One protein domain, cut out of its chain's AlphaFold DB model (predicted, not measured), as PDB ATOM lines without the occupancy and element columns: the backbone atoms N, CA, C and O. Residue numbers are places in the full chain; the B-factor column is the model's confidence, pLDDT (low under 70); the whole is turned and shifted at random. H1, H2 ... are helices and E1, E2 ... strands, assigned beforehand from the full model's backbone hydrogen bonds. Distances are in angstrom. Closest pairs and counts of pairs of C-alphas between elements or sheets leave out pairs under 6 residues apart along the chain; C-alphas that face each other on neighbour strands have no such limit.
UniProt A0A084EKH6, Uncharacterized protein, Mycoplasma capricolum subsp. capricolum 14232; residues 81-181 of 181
ATOM      1  N   ILE A  81     -21.483 -25.622  43.683       76.06
ATOM      2  CA  ILE A  81     -22.057 -24.706  44.656       76.06
ATOM      3  C   ILE A  81     -22.551 -25.522  45.854       76.06
ATOM      4  O   ILE A  81     -23.315 -26.467  45.679       76.06
ATOM      5  N   GLN A  82     -22.141 -25.145  47.061       78.06
ATOM      6  CA  GLN A  82     -22.605 -25.718  48.322       78.06
ATOM      7  C   GLN A  82     -23.464 -24.689  49.060       78.06
ATOM      8  O   GLN A  82     -23.033 -23.562  49.288       78.06
ATOM      9  N   ILE A  83     -24.682 -25.065  49.437       76.06
ATOM     10  CA  ILE A  83     -25.601 -24.228  50.218       76.06
ATOM     11  C   ILE A  83     -25.897 -24.944  51.531       76.06
ATOM     12  O   ILE A  83     -26.353 -26.083  51.509       76.06
ATOM     13  N   VAL A  84     -25.662 -24.293  52.668       71.81
ATOM     14  CA  VAL A  84     -25.859 -24.877  54.006       71.81
ATOM     15  C   VAL A  84     -27.040 -24.189  54.689       71.81
ATOM     16  O   VAL A  84     -27.044 -22.969  54.800       71.81
ATOM     17  N   GLY A  85     -28.060 -24.933  55.128       65.56
ATOM     18  CA  GLY A  85     -29.282 -24.367  55.719       65.56
ATOM     19  C   GLY A  85     -30.258 -25.418  56.259       65.56
ATOM     20  O   GLY A  85     -30.183 -26.591  55.914       65.56
ATOM     21  N   ILE A  86     -31.208 -25.019  57.112       56.06
ATOM     22  CA  ILE A  86     -32.145 -25.955  57.761       56.06
ATOM     23  C   ILE A  86     -33.259 -26.339  56.776       56.06
ATOM     24  O   ILE A  86     -34.247 -25.625  56.621       56.06
ATOM     25  N   GLY A  87     -33.127 -27.485  56.110       54.09
ATOM     26  CA  GLY A  87     -34.121 -27.940  55.140       54.09
ATOM     27  C   GLY A  87     -35.025 -29.065  55.640       54.09
ATOM     28  O   GLY A  87     -34.556 -30.132  56.035       54.09
ATOM     29  N   PHE A  88     -36.340 -28.865  55.538       47.22
ATOM     30  CA  PHE A  88     -37.322 -29.951  55.576       47.22
ATOM     31  C   PHE A  88     -37.487 -30.517  54.160       47.22
ATOM     32  O   PHE A  88     -38.425 -30.181  53.441       47.22
ATOM     33  N   PHE A  89     -36.552 -31.362  53.731       46.38
ATOM     34  CA  PHE A  89     -36.631 -32.022  52.429       46.38
ATOM     35  C   PHE A  89     -37.439 -33.318  52.552       46.38
ATOM     36  O   PHE A  89     -36.905 -34.384  52.863       46.38
ATOM     37  N   TYR A  90     -38.750 -33.231  52.333       38.62
ATOM     38  CA  TYR A  90     -39.602 -34.408  52.176       38.62
ATOM     39  C   TYR A  90     -39.541 -34.890  50.724       38.62
ATOM     40  O   TYR A  90     -40.314 -34.434  49.896       38.62
ATOM     41  N   SER A  91     -38.586 -35.763  50.410       38.25
ATOM     42  CA  SER A  91     -38.758 -36.924  49.520       38.25
ATOM     43  C   SER A  91     -37.394 -37.586  49.340       38.25
ATOM     44  O   SER A  91     -36.417 -36.932  48.976       38.25
ATOM     45  N   PHE A  92     -37.337 -38.873  49.660       46.09
ATOM     46  CA  PHE A  92     -36.151 -39.717  49.562       46.09
ATOM     47  C   PHE A  92     -35.826 -39.988  48.084       46.09
ATOM     48  O   PHE A  92     -36.765 -40.079  47.301       46.09
ATOM     49  N   ASP A  93     -34.521 -40.008  47.754       41.25
ATOM     50  CA  ASP A  93     -33.854 -40.699  46.615       41.25
ATOM     51  C   ASP A  93     -32.563 -40.007  46.094       41.25
ATOM     52  O   ASP A  93     -32.002 -40.403  45.072       41.25
ATOM     53  N   ASP A  94     -31.998 -39.020  46.807       44.72
ATOM     54  CA  ASP A  94     -30.844 -38.253  46.305       44.72
ATOM     55  C   ASP A  94     -29.523 -38.490  47.053       44.72
ATOM     56  O   ASP A  94     -29.339 -38.058  48.186       44.72
ATOM     57  N   LEU A  95     -28.538 -39.051  46.343       41.75
ATOM     58  CA  LEU A  95     -27.134 -39.203  46.763       41.75
ATOM     59  C   LEU A  95     -26.324 -37.876  46.792       41.75
ATOM     60  O   LEU A  95     -25.102 -37.906  46.861       41.75
ATOM     61  N   ILE A  96     -26.969 -36.707  46.700       51.59
ATOM     62  CA  ILE A  96     -26.311 -35.374  46.691       51.59
ATOM     63  C   ILE A  96     -26.828 -34.489  47.849       51.59
ATOM     64  O   ILE A  96     -26.593 -33.286  47.915       51.59
ATOM     65  N   TYR A  97     -27.538 -35.095  48.798       49.00
ATOM     66  CA  TYR A  97     -27.982 -34.443  50.020       49.00
ATOM     67  C   TYR A  97     -27.537 -35.291  51.209       49.00
ATOM     68  O   TYR A  97     -28.119 -36.346  51.477       49.00
ATOM     69  N   ASP A  98     -26.500 -34.858  51.931       50.22
ATOM     70  CA  ASP A  98     -26.205 -35.477  53.220       50.22
ATOM     71  C   ASP A  98     -27.214 -34.953  54.246       50.22
ATOM     72  O   ASP A  98     -27.083 -33.869  54.822       50.22
ATOM     73  N   LYS A  99     -28.246 -35.767  54.487       44.69
ATOM     74  CA  LYS A  99     -29.280 -35.527  55.499       44.69
ATOM     75  C   LYS A  99     -28.700 -35.296  56.901       44.69
ATOM     76  O   LYS A  99     -29.395 -34.731  57.740       44.69
ATOM     77  N   ARG A 100     -27.451 -35.703  57.169       49.09
ATOM     78  CA  ARG A 100     -26.771 -35.468  58.454       49.09
ATOM     79  C   ARG A 100     -26.201 -34.053  58.586       49.09
ATOM     80  O   ARG A 100     -25.904 -33.659  59.711       49.09
ATOM     81  N   ARG A 101     -26.049 -33.301  57.487       57.38
ATOM     82  CA  ARG A 101     -25.290 -32.038  57.469       57.38
ATOM     83  C   ARG A 101     -26.065 -30.793  57.024       57.38
ATOM     84  O   ARG A 101     -25.526 -29.703  57.172       57.38
ATOM     85  N   ASN A 102     -27.332 -30.902  56.599       69.06
ATOM     86  CA  ASN A 102     -28.133 -29.736  56.176       69.06
ATOM     87  C   ASN A 102     -27.504 -28.988  54.974       69.06
ATOM     88  O   ASN A 102     -27.505 -27.759  54.914       69.06
ATOM     89  N   GLU A 103     -26.947 -29.738  54.018       71.25
ATOM     90  CA  GLU A 103     -26.180 -29.200  52.886       71.25
ATOM     91  C   GLU A 103     -26.794 -29.605  51.542       71.25
ATOM     92  O   GLU A 103     -27.153 -30.762  51.331       71.25
ATOM     93  N   LEU A 104     -26.865 -28.657  50.609       76.50
ATOM     94  CA  LEU A 104     -27.295 -28.847  49.230       76.50
ATOM     95  C   LEU A 104     -26.117 -28.581  48.286       76.50
ATOM     96  O   LEU A 104     -25.603 -27.464  48.229       76.50
ATOM     97  N   LEU A 105     -25.718 -29.598  47.524       76.50
ATOM     98  CA  LEU A 105     -24.663 -29.501  46.516       76.50
ATOM     99  C   LEU A 105     -25.278 -29.390  45.113       76.50
ATOM    100  O   LEU A 105     -26.043 -30.249  44.680       76.50
ATOM    101  N   LEU A 106     -24.933 -28.330  44.384       76.31
ATOM    102  CA  LEU A 106     -25.471 -28.013  43.062       76.31
ATOM    103  C   LEU A 106     -24.349 -27.847  42.043       76.31
ATOM    104  O   LEU A 106     -23.307 -27.259  42.319       76.31
ATOM    105  N   ILE A 107     -24.587 -28.312  40.820       79.31
ATOM    106  CA  ILE A 107     -23.778 -27.929  39.664       79.31
ATOM    107  C   ILE A 107     -24.269 -26.573  39.177       79.31
ATOM    108  O   ILE A 107     -25.413 -26.449  38.743       79.31
ATOM    109  N   LYS A 108     -23.394 -25.572  39.182       78.19
ATOM    110  CA  LYS A 108     -23.732 -24.208  38.768       78.19
ATOM    111  C   LYS A 108     -24.395 -24.143  37.388       78.19
ATOM    112  O   LYS A 108     -25.448 -23.537  37.241       78.19
ATOM    113  N   ASP A 109     -23.812 -24.820  36.400       78.44
ATOM    114  CA  ASP A 109     -24.272 -24.781  35.001       78.44
ATOM    115  C   ASP A 109     -25.671 -25.383  34.794       78.44
ATOM    116  O   ASP A 109     -26.252 -25.267  33.719       78.44
ATOM    117  N   ASN A 110     -26.207 -26.052  35.814       83.56
ATOM    118  CA  ASN A 110     -27.533 -26.642  35.784       83.56
ATOM    119  C   ASN A 110     -28.597 -25.734  36.429       83.56
ATOM    120  O   ASN A 110     -29.769 -26.108  36.433       83.56
ATOM    121  N   ILE A 111     -28.210 -24.578  36.981       84.75
ATOM    122  CA  ILE A 111     -29.110 -23.604  37.608       84.75
ATOM    123  C   ILE A 111     -29.598 -22.608  36.556       84.75
ATOM    124  O   ILE A 111     -28.808 -22.037  35.808       84.75
ATOM    125  N   TYR A 112     -30.903 -22.355  36.519       86.31
ATOM    126  CA  TYR A 112     -31.500 -21.378  35.612       86.31
ATOM    127  C   TYR A 112     -32.777 -20.769  36.197       86.31
ATOM    128  O   TYR A 112     -33.298 -21.226  37.215       86.31
ATOM    129  N   ASN A 113     -33.284 -19.715  35.546       89.00
ATOM    130  CA  ASN A 113     -34.512 -19.009  35.930       89.00
ATOM    131  C   ASN A 113     -34.536 -18.604  37.417       89.00
ATOM    132  O   ASN A 113     -35.475 -18.926  38.149       89.00
ATOM    133  N   ILE A 114     -33.480 -17.912  37.854       88.81
ATOM    134  CA  ILE A 114     -33.364 -17.384  39.215       88.81
ATOM    135  C   ILE A 114     -34.293 -16.175  39.353       88.81
ATOM    136  O   ILE A 114     -34.152 -15.187  38.637       88.81
ATOM    137  N   ASN A 115     -35.225 -16.257  40.294       88.50
ATOM    138  CA  ASN A 115     -36.167 -15.206  40.650       88.50
ATOM    139  C   ASN A 115     -36.043 -14.895  42.140       88.50
ATOM    140  O   ASN A 115     -35.717 -15.773  42.940       88.50
ATOM    141  N   PHE A 116     -36.358 -13.665  42.527       87.25
ATOM    142  CA  PHE A 116     -36.371 -13.270  43.928       87.25
ATOM    143  C   PHE A 116     -37.609 -12.453  44.265       87.25
ATOM    144  O   PHE A 116     -38.164 -11.746  43.424       87.25
ATOM    145  N   ASN A 117     -38.012 -12.556  45.523       84.38
ATOM    146  CA  ASN A 117     -39.044 -11.744  46.129       84.38
ATOM    147  C   ASN A 117     -38.461 -11.112  47.394       84.38
ATOM    148  O   ASN A 117     -38.175 -11.805  48.373       84.38
ATOM    149  N   ASP A 118     -38.256  -9.799  47.357       74.56
ATOM    150  CA  ASP A 118     -37.873  -9.020  48.530       74.56
ATOM    151  C   ASP A 118     -39.170  -8.537  49.186       74.56
ATOM    152  O   ASP A 118     -39.764  -7.543  48.767       74.56
ATOM    153  N   GLY A 119     -39.696  -9.348  50.110       67.81
ATOM    154  CA  GLY A 119     -41.048  -9.198  50.650       67.81
ATOM    155  C   GLY A 119     -41.407  -7.749  51.010       67.81
ATOM    156  O   GLY A 119     -40.674  -7.060  51.717       67.81
ATOM    157  N   SER A 120     -42.562  -7.270  50.533       59.62
ATOM    158  CA  SER A 120     -43.055  -5.933  50.888       59.62
ATOM    159  C   SER A 120     -43.497  -5.886  52.356       59.62
ATOM    160  O   SER A 120     -44.166  -6.822  52.799       59.62
ATOM    161  N   LYS A 121     -43.193  -4.766  53.045       56.41
ATOM    162  CA  LYS A 121     -43.289  -4.458  54.499       56.41
ATOM    163  C   LYS A 121     -44.438  -5.065  55.332       56.41
ATOM    164  O   LYS A 121     -44.373  -4.963  56.555       56.41
ATOM    165  N   LYS A 122     -45.497  -5.615  54.735       53.72
ATOM    166  CA  LYS A 122     -46.692  -6.087  55.443       53.72
ATOM    167  C   LYS A 122     -46.791  -7.599  55.663       53.72
ATOM    168  O   LYS A 122     -47.429  -7.940  56.642       53.72
ATOM    169  N   ASN A 123     -46.173  -8.473  54.858       55.06
ATOM    170  CA  ASN A 123     -46.251  -9.945  55.022       55.06
ATOM    171  C   ASN A 123     -44.944 -10.621  54.544       55.06
ATOM    172  O   ASN A 123     -44.907 -11.325  53.537       55.06
ATOM    173  N   ASN A 124     -43.851 -10.305  55.240       57.41
ATOM    174  CA  ASN A 124     -42.465 -10.462  54.796       57.41
ATOM    175  C   ASN A 124     -41.951 -11.908  54.853       57.41
ATOM    176  O   ASN A 124     -41.478 -12.322  55.905       57.41
ATOM    177  N   ASN A 125     -41.883 -12.604  53.719       71.44
ATOM    178  CA  ASN A 125     -40.907 -13.681  53.549       71.44
ATOM    179  C   ASN A 125     -40.027 -13.340  52.344       71.44
ATOM    180  O   ASN A 125     -40.513 -13.256  51.218       71.44
ATOM    181  N   LYS A 126     -38.738 -13.078  52.597       83.69
ATOM    182  CA  LYS A 126     -37.737 -13.005  51.529       83.69
ATOM    183  C   LYS A 126     -37.577 -14.395  50.939       83.69
ATOM    184  O   LYS A 126     -37.396 -15.357  51.689       83.69
ATOM    185  N   GLU A 127     -37.630 -14.484  49.618       88.00
ATOM    186  CA  GLU A 127     -37.559 -15.757  48.910       88.00
ATOM    187  C   GLU A 127     -36.670 -15.649  47.672       88.00
ATOM    188  O   GLU A 127     -36.751 -14.685  46.912       88.00
ATOM    189  N   VAL A 128     -35.840 -16.666  47.455       88.19
ATOM    190  CA  VAL A 128     -35.097 -16.882  46.212       88.19
ATOM    191  C   VAL A 128     -35.553 -18.206  45.628       88.19
ATOM    192  O   VAL A 128     -35.519 -19.238  46.293       88.19
ATOM    193  N   THR A 129     -35.992 -18.175  44.378       90.50
ATOM    194  CA  THR A 129     -36.439 -19.351  43.634       90.50
ATOM    195  C   THR A 129     -35.512 -19.587  42.456       90.50
ATOM    196  O   THR A 129     -35.185 -18.646  41.743       90.50
ATOM    197  N   PHE A 130     -35.132 -20.832  42.203       89.69
ATOM    198  CA  PHE A 130     -34.387 -21.200  41.000       89.69
ATOM    199  C   PHE A 130     -34.781 -22.593  40.520       89.69
ATOM    200  O   PHE A 130     -35.307 -23.404  41.285       89.69
ATOM    201  N   PHE A 131     -34.523 -22.869  39.246       88.06
ATOM    202  CA  PHE A 131     -34.698 -24.191  38.665       88.06
ATOM    203  C   PHE A 131     -33.348 -24.872  38.500       88.06
ATOM    204  O   PHE A 131     -32.338 -24.226  38.223       88.06
ATOM    205  N   TYR A 132     -33.337 -26.185  38.686       87.31
ATOM    206  CA  TYR A 132     -32.152 -27.015  38.592       87.31
ATOM    207  C   TYR A 132     -32.425 -28.208  37.685       87.31
ATOM    208  O   TYR A 132     -33.320 -29.010  37.964       87.31
ATOM    209  N   ASN A 133     -31.644 -28.330  36.614       85.62
ATOM    210  CA  ASN A 133     -31.699 -29.478  35.721       85.62
ATOM    211  C   ASN A 133     -30.819 -30.616  36.265       85.62
ATOM    212  O   ASN A 133     -29.625 -30.444  36.519       85.62
ATOM    213  N   ARG A 134     -31.389 -31.810  36.402       80.88
ATOM    214  CA  ARG A 134     -30.651 -33.034  36.702       80.88
ATOM    215  C   ARG A 134     -31.003 -34.111  35.683       80.88
ATOM    216  O   ARG A 134     -31.942 -34.880  35.860       80.88
ATOM    217  N   GLY A 135     -30.202 -34.194  34.624       81.94
ATOM    218  CA  GLY A 135     -30.420 -35.164  33.553       81.94
ATOM    219  C   GLY A 135     -31.677 -34.818  32.759       81.94
ATOM    220  O   GLY A 135     -31.670 -33.849  32.009       81.94
ATOM    221  N   ASN A 136     -32.735 -35.608  32.943       81.94
ATOM    222  CA  ASN A 136     -34.035 -35.398  32.294       81.94
ATOM    223  C   ASN A 136     -35.082 -34.812  33.254       81.94
ATOM    224  O   ASN A 136     -36.245 -34.683  32.886       81.94
ATOM    225  N   GLU A 137     -34.691 -34.498  34.490       85.19
ATOM    226  CA  GLU A 137     -35.591 -33.999  35.523       85.19
ATOM    227  C   GLU A 137     -35.310 -32.533  35.836       85.19
ATOM    228  O   GLU A 137     -34.157 -32.094  35.889       85.19
ATOM    229  N   ILE A 138     -36.376 -31.785  36.104       86.81
ATOM    230  CA  ILE A 138     -36.301 -30.386  36.505       86.81
ATOM    231  C   ILE A 138     -36.818 -30.263  37.933       86.81
ATOM    232  O   ILE A 138     -37.888 -30.762  38.280       86.81
ATOM    233  N   TYR A 139     -36.063 -29.555  38.766       87.62
ATOM    234  CA  TYR A 139     -36.437 -29.263  40.142       87.62
ATOM    235  C   TYR A 139     -36.558 -27.763  40.353       87.62
ATOM    236  O   TYR A 139     -35.675 -27.009  39.959       87.62
ATOM    237  N   LYS A 140     -37.625 -27.332  41.017       89.56
ATOM    238  CA  LYS A 140     -37.777 -25.981  41.547       89.56
ATOM    239  C   LYS A 140     -37.301 -25.967  42.996       89.56
ATOM    240  O   LYS A 140     -37.829 -26.697  43.832       89.56
ATOM    241  N   TYR A 141     -36.337 -25.107  43.288       88.06
ATOM    242  CA  TYR A 141     -35.865 -24.833  44.637       88.06
ATOM    243  C   TYR A 141     -36.382 -23.482  45.110       88.06
ATOM    244  O   TYR A 141     -36.387 -22.517  44.347       88.06
ATOM    245  N   VAL A 142     -36.799 -23.419  46.373       87.56
ATOM    246  CA  VAL A 142     -37.211 -22.187  47.052       87.56
ATOM    247  C   VAL A 142     -36.418 -22.067  48.345       87.56
ATOM    248  O   VAL A 142     -36.565 -22.899  49.237       87.56
ATOM    249  N   ILE A 143     -35.570 -21.047  48.431       86.56
ATOM    250  CA  ILE A 143     -34.853 -20.654  49.644       86.56
ATOM    251  C   ILE A 143     -35.649 -19.518  50.276       86.56
ATOM    252  O   ILE A 143     -35.906 -18.510  49.628       86.56
ATOM    253  N   SER A 144     -36.037 -19.679  51.533       84.94
ATOM    254  CA  SER A 144     -36.838 -18.715  52.292       84.94
ATOM    255  C   SER A 144     -36.294 -18.573  53.714       84.94
ATOM    256  O   SER A 144     -35.407 -19.327  54.115       84.94
ATOM    257  N   ASN A 145     -36.799 -17.606  54.485       81.75
ATOM    258  CA  ASN A 145     -36.418 -17.408  55.892       81.75
ATOM    259  C   ASN A 145     -34.897 -17.222  56.113       81.75
ATOM    260  O   ASN A 145     -34.323 -17.747  57.064       81.75
ATOM    261  N   PHE A 146     -34.222 -16.495  55.219       81.50
ATOM    262  CA  PHE A 146     -32.786 -16.211  55.312       81.50
ATOM    263  C   PHE A 146     -32.520 -14.756  55.717       81.50
ATOM    264  O   PHE A 146     -33.286 -13.849  55.394       81.50
ATOM    265  N   SER A 147     -31.395 -14.530  56.402       78.75
ATOM    266  CA  SER A 147     -30.948 -13.188  56.815       78.75
ATOM    267  C   SER A 147     -30.098 -12.460  55.763       78.75
ATOM    268  O   SER A 147     -29.822 -11.274  55.933       78.75
ATOM    269  N   TYR A 148     -29.662 -13.162  54.717       75.19
ATOM    270  CA  TYR A 148     -28.810 -12.627  53.651       75.19
ATOM    271  C   TYR A 148     -29.537 -11.594  52.787       75.19
ATOM    272  O   TYR A 148     -30.773 -11.588  52.699       75.19
ATOM    273  N   ASP A 149     -28.771 -10.728  52.119       81.94
ATOM    274  CA  ASP A 149     -29.332  -9.948  51.021       81.94
ATOM    275  C   ASP A 149     -29.706 -10.904  49.875       81.94
ATOM    276  O   ASP A 149     -28.968 -11.827  49.528       81.94
ATOM    277  N   THR A 150     -30.872 -10.680  49.270       81.81
ATOM    278  CA  THR A 150     -31.317 -11.437  48.095       81.81
ATOM    279  C   THR A 150     -30.288 -11.338  46.971       81.81
ATOM    280  O   THR A 150     -30.011 -12.332  46.304       81.81
ATOM    281  N   LYS A 151     -29.660 -10.167  46.814       84.31
ATOM    282  CA  LYS A 151     -28.612  -9.935  45.815       84.31
ATOM    283  C   LYS A 151     -27.375 -10.797  46.038       84.31
ATOM    284  O   LYS A 151     -26.832 -11.297  45.063       84.31
ATOM    285  N   GLU A 152     -26.961 -11.005  47.287       83.00
ATOM    286  CA  GLU A 152     -25.806 -11.852  47.618       83.00
ATOM    287  C   GLU A 152     -26.074 -13.318  47.272       83.00
ATOM    288  O   GLU A 152     -25.222 -13.982  46.688       83.00
ATOM    289  N   ILE A 153     -27.281 -13.815  47.565       82.94
ATOM    290  CA  ILE A 153     -27.677 -15.181  47.198       82.94
ATOM    291  C   ILE A 153     -27.704 -15.339  45.675       82.94
ATOM    292  O   ILE A 153     -27.202 -16.329  45.149       82.94
ATOM    293  N   ILE A 154     -28.275 -14.374  44.953       85.50
ATOM    294  CA  ILE A 154     -28.343 -14.414  43.487       85.50
ATOM    295  C   ILE A 154     -26.943 -14.364  42.877       85.50
ATOM    296  O   ILE A 154     -26.636 -15.176  42.007       85.50
ATOM    297  N   ASP A 155     -26.095 -13.442  43.333       85.25
ATOM    298  CA  ASP A 155     -24.718 -13.321  42.858       85.25
ATOM    299  C   ASP A 155     -23.949 -14.622  43.100       85.25
ATOM    300  O   ASP A 155     -23.304 -15.146  42.194       85.25
ATOM    301  N   PHE A 156     -24.126 -15.233  44.270       84.62
ATOM    302  CA  PHE A 156     -23.560 -16.539  44.568       84.62
ATOM    303  C   PHE A 156     -24.081 -17.648  43.636       84.62
ATOM    304  O   PHE A 156     -23.292 -18.454  43.149       84.62
ATOM    305  N   LEU A 157     -25.378 -17.691  43.319       83.94
ATOM    306  CA  LEU A 157     -25.932 -18.688  42.392       83.94
ATOM    307  C   LEU A 157     -25.435 -18.485  40.946       83.94
ATOM    308  O   LEU A 157     -25.176 -19.462  40.242       83.94
ATOM    309  N   ILE A 158     -25.281 -17.233  40.500       82.94
ATOM    310  CA  ILE A 158     -24.896 -16.883  39.121       82.94
ATOM    311  C   ILE A 158     -23.391 -16.935  38.911       82.94
ATOM    312  O   ILE A 158     -22.925 -17.370  37.859       82.94
ATOM    313  N   ASN A 159     -22.611 -16.457  39.870       78.12
ATOM    314  CA  ASN A 159     -21.170 -16.299  39.735       78.12
ATOM    315  C   ASN A 159     -20.422 -17.381  40.513       78.12
ATOM    316  O   ASN A 159     -19.377 -17.850  40.041       78.12
ATOM    317  N   GLY A 160     -21.000 -17.898  41.595       68.19
ATOM    318  CA  GLY A 160     -20.262 -18.588  42.649       68.19
ATOM    319  C   GLY A 160     -19.291 -17.631  43.355       68.19
ATOM    320  O   GLY A 160     -19.019 -16.532  42.877       68.19
ATOM    321  N   SER A 161     -18.719 -18.053  44.473       60.03
ATOM    322  CA  SER A 161     -17.553 -17.403  45.084       60.03
ATOM    323  C   SER A 161     -16.263 -17.666  44.268       60.03
ATOM    324  O   SER A 161     -16.256 -18.348  43.246       60.03
ATOM    325  N   LYS A 162     -15.146 -17.014  44.595       55.78
ATOM    326  CA  LYS A 162     -13.926 -17.039  43.761       55.78
ATOM    327  C   LYS A 162     -13.171 -18.383  43.792       55.78
ATOM    328  O   LYS A 162     -12.156 -18.500  43.111       55.78
ATOM    329  N   ASN A 163     -13.653 -19.383  44.534       54.00
ATOM    330  CA  ASN A 163     -12.934 -20.624  44.807       54.00
ATOM    331  C   ASN A 163     -13.601 -21.826  44.108       54.00
ATOM    332  O   ASN A 163     -14.751 -21.789  43.690       54.00
ATOM    333  N   ASN A 164     -12.872 -22.936  43.956       53.31
ATOM    334  CA  ASN A 164     -13.392 -24.135  43.273       53.31
ATOM    335  C   ASN A 164     -14.450 -24.913  44.094       53.31
ATOM    336  O   ASN A 164     -15.033 -25.871  43.590       53.31
ATOM    337  N   LYS A 165     -14.704 -24.496  45.342       59.34
ATOM    338  CA  LYS A 165     -15.753 -24.986  46.246       59.34
ATOM    339  C   LYS A 165     -16.345 -23.762  46.943       59.34
ATOM    340  O   LYS A 165     -15.722 -23.199  47.841       59.34
ATOM    341  N   ASP A 166     -17.509 -23.323  46.485       67.50
ATOM    342  CA  ASP A 166     -18.148 -22.122  47.009       67.50
ATOM    343  C   ASP A 166     -19.245 -22.495  47.991       67.50
ATOM    344  O   ASP A 166     -20.162 -23.232  47.633       67.50
ATOM    345  N   ILE A 167     -19.147 -21.982  49.217       75.25
ATOM    346  CA  ILE A 167     -20.081 -22.276  50.304       75.25
ATOM    347  C   ILE A 167     -20.908 -21.029  50.601       75.25
ATOM    348  O   ILE A 167     -20.354 -19.983  50.939       75.25
ATOM    349  N   LEU A 168     -22.228 -21.154  50.508       78.25
ATOM    350  CA  LEU A 168     -23.190 -20.178  51.001       78.25
ATOM    351  C   LEU A 168     -23.872 -20.754  52.240       78.25
ATOM    352  O   LEU A 168     -24.750 -21.612  52.147       78.25
ATOM    353  N   ASP A 169     -23.461 -20.275  53.408       76.50
ATOM    354  CA  ASP A 169     -24.087 -20.618  54.685       76.50
ATOM    355  C   ASP A 169     -25.341 -19.769  54.899       76.50
ATOM    356  O   ASP A 169     -25.273 -18.673  55.433       76.50
ATOM    357  N   VAL A 170     -26.512 -20.255  54.499       72.38
ATOM    358  CA  VAL A 170     -27.785 -19.578  54.751       72.38
ATOM    359  C   VAL A 170     -28.342 -19.956  56.131       72.38
ATOM    360  O   VAL A 170     -29.291 -20.733  56.271       72.38
ATOM    361  N   LYS A 171     -27.766 -19.360  57.186       68.69
ATOM    362  CA  LYS A 171     -28.173 -19.575  58.590       68.69
ATOM    363  C   LYS A 171     -29.695 -19.490  58.777       68.69
ATOM    364  O   LYS A 171     -30.291 -18.424  58.625       68.69
ATOM    365  N   LYS A 172     -30.299 -20.622  59.171       71.44
ATOM    366  CA  LYS A 172     -31.744 -20.828  59.429       71.44
ATOM    367  C   LYS A 172     -32.684 -20.639  58.227       71.44
ATOM    368  O   LYS A 172     -33.897 -20.550  58.427       71.44
ATOM    369  N   ALA A 173     -32.161 -20.646  57.003       77.50
ATOM    370  CA  ALA A 173     -33.007 -20.655  55.821       77.50
ATOM    371  C   ALA A 173     -33.749 -21.980  55.677       77.50
ATOM    372  O   ALA A 173     -33.188 -23.038  55.954       77.50
ATOM    373  N   ILE A 174     -34.988 -21.896  55.202       80.12
ATOM    374  CA  ILE A 174     -35.803 -23.039  54.812       80.12
ATOM    375  C   ILE A 174     -35.625 -23.232  53.314       80.12
ATOM    376  O   ILE A 174     -35.947 -22.342  52.523       80.12
ATOM    377  N   ILE A 175     -35.133 -24.405  52.930       82.12
ATOM    378  CA  ILE A 175     -34.954 -24.788  51.531       82.12
ATOM    379  C   ILE A 175     -35.993 -25.852  51.188       82.12
ATOM    380  O   ILE A 175     -36.042 -26.912  51.811       82.12
ATOM    381  N   THR A 176     -36.828 -25.560  50.194       84.06
ATOM    382  CA  THR A 176     -37.848 -26.476  49.669       84.06
ATOM    383  C   THR A 176     -37.460 -26.917  48.266       84.06
ATOM    384  O   THR A 176     -37.058 -26.090  47.450       84.06
ATOM    385  N   LYS A 177     -37.609 -28.212  47.976       85.62
ATOM    386  CA  LYS A 177     -37.376 -28.823  46.663       85.62
ATOM    387  C   LYS A 177     -38.693 -29.381  46.126       85.62
ATOM    388  O   LYS A 177     -39.359 -30.139  46.821       85.62
ATOM    389  N   ILE A 178     -39.044 -29.034  44.892       86.44
ATOM    390  CA  ILE A 178     -40.267 -29.479  44.212       86.44
ATOM    391  C   ILE A 178     -39.871 -30.040  42.845       86.44
ATOM    392  O   ILE A 178     -39.169 -29.367  42.092       86.44
ATOM    393  N   LYS A 179     -40.292 -31.264  42.512       86.69
ATOM    394  CA  LYS A 179     -40.118 -31.815  41.160       86.69
ATOM    395  C   LYS A 179     -41.108 -31.137  40.211       86.69
ATOM    396  O   LYS A 179     -42.274 -30.981  40.562       86.69
ATOM    397  N   VAL A 180     -40.632 -30.704  39.051       87.31
ATOM    398  CA  VAL A 180     -41.459 -30.136  37.983       87.31
ATOM    399  C   VAL A 180     -41.744 -31.265  36.996       87.31
ATOM    400  O   VAL A 180     -40.794 -31.867  36.492       87.31
ATOM    401  N   GLU A 181     -43.025 -31.589  36.811       75.56
ATOM    402  CA  GLU A 181     -43.509 -32.581  35.833       75.56
ATOM    403  C   GLU A 181     -43.384 -32.085  34.388       75.56
ATOM    404  O   GLU A 181     -43.566 -30.863  34.159       75.56
TER     405      GLU A 181
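This is residues 81 to 181 of the 181 residues of an uncharacterized protein of Mycoplasma capricolum subsp. capricolum 14232 (UniProt A0A084EKH6). A twisted four-stranded sheet, E3 E4 E5 E7, and a smaller three-stranded sheet, E2 E1 E6, have the one helix, H1, packed on both. The printed part has 101 residues and is mostly strand, in the order E1 E2 E3 E4 E5 H1 E6 E7. The larger sheet is antiparallel throughout; the smaller is mixed. The whole is compact, with a radius of gyration of the C-alphas of 13.1 A and spans of 38 by 31 by 27 A.

In the larger sheet, E3 is residues 111 to 117, E4 residues 127 to 134, 22.3 A long, E5 residues 137 to 144, 22.7 A, and E7 residues 174 to 180, ending at C-alpha 180 (-41.459, -30.136, 37.983). H1 is residues 150 to 159, 14.0 A. In the smaller sheet, E1 is residues 81 to 84, beginning at C-alpha 81 (-22.057, -24.706, 44.656), E2 residues 103 to 107 and E6 residues 165 to 169.

E3 E4 E5 form a meander, each strand the antiparallel neighbour of the one before; N 115 and O 129 are 2.8 A apart, N 130 and O 141 3.0 A. E7 is antiparallel to E5, with N 142 and O 176 at 2.9 A. H1 is on one face of this sheet, making two layers, at a height of 9.3 A over E3 and E4; the closest C-alphas of E3 and H1 are Phe 116 and Thr 150, 6.8 A. H1 is also on one face of the sheet E2 E1 E6, again two layers, at a height of 10.6 A, over E6 and, only just, E1, with 3 of its C-alphas. The closest C-alphas of H1 and E6 are Phe 156 and Leu 168, 7.4 A. E1 and E6 are parallel, with N 82 and O 166 at 2.8 A; the hairpin E1 and E2 is antiparallel, with N 83 and O 104 at 2.8 A. E2 and E4 are near each other, with 6 pairs of C-alphas within 10 A. In H1 every O i to N i+4 pair is within hydrogen-bond range.

The C-alphas farthest apart, of Lys 122 and Gly 135, are 39.9 A apart. The printed part has no cut. The link E1 to E2, residues 85 to 102, is long. Mean pLDDT of the printed part is 73.2; residues 85 to 102, 119 to 124, 160 to 166 and 171 are under 70.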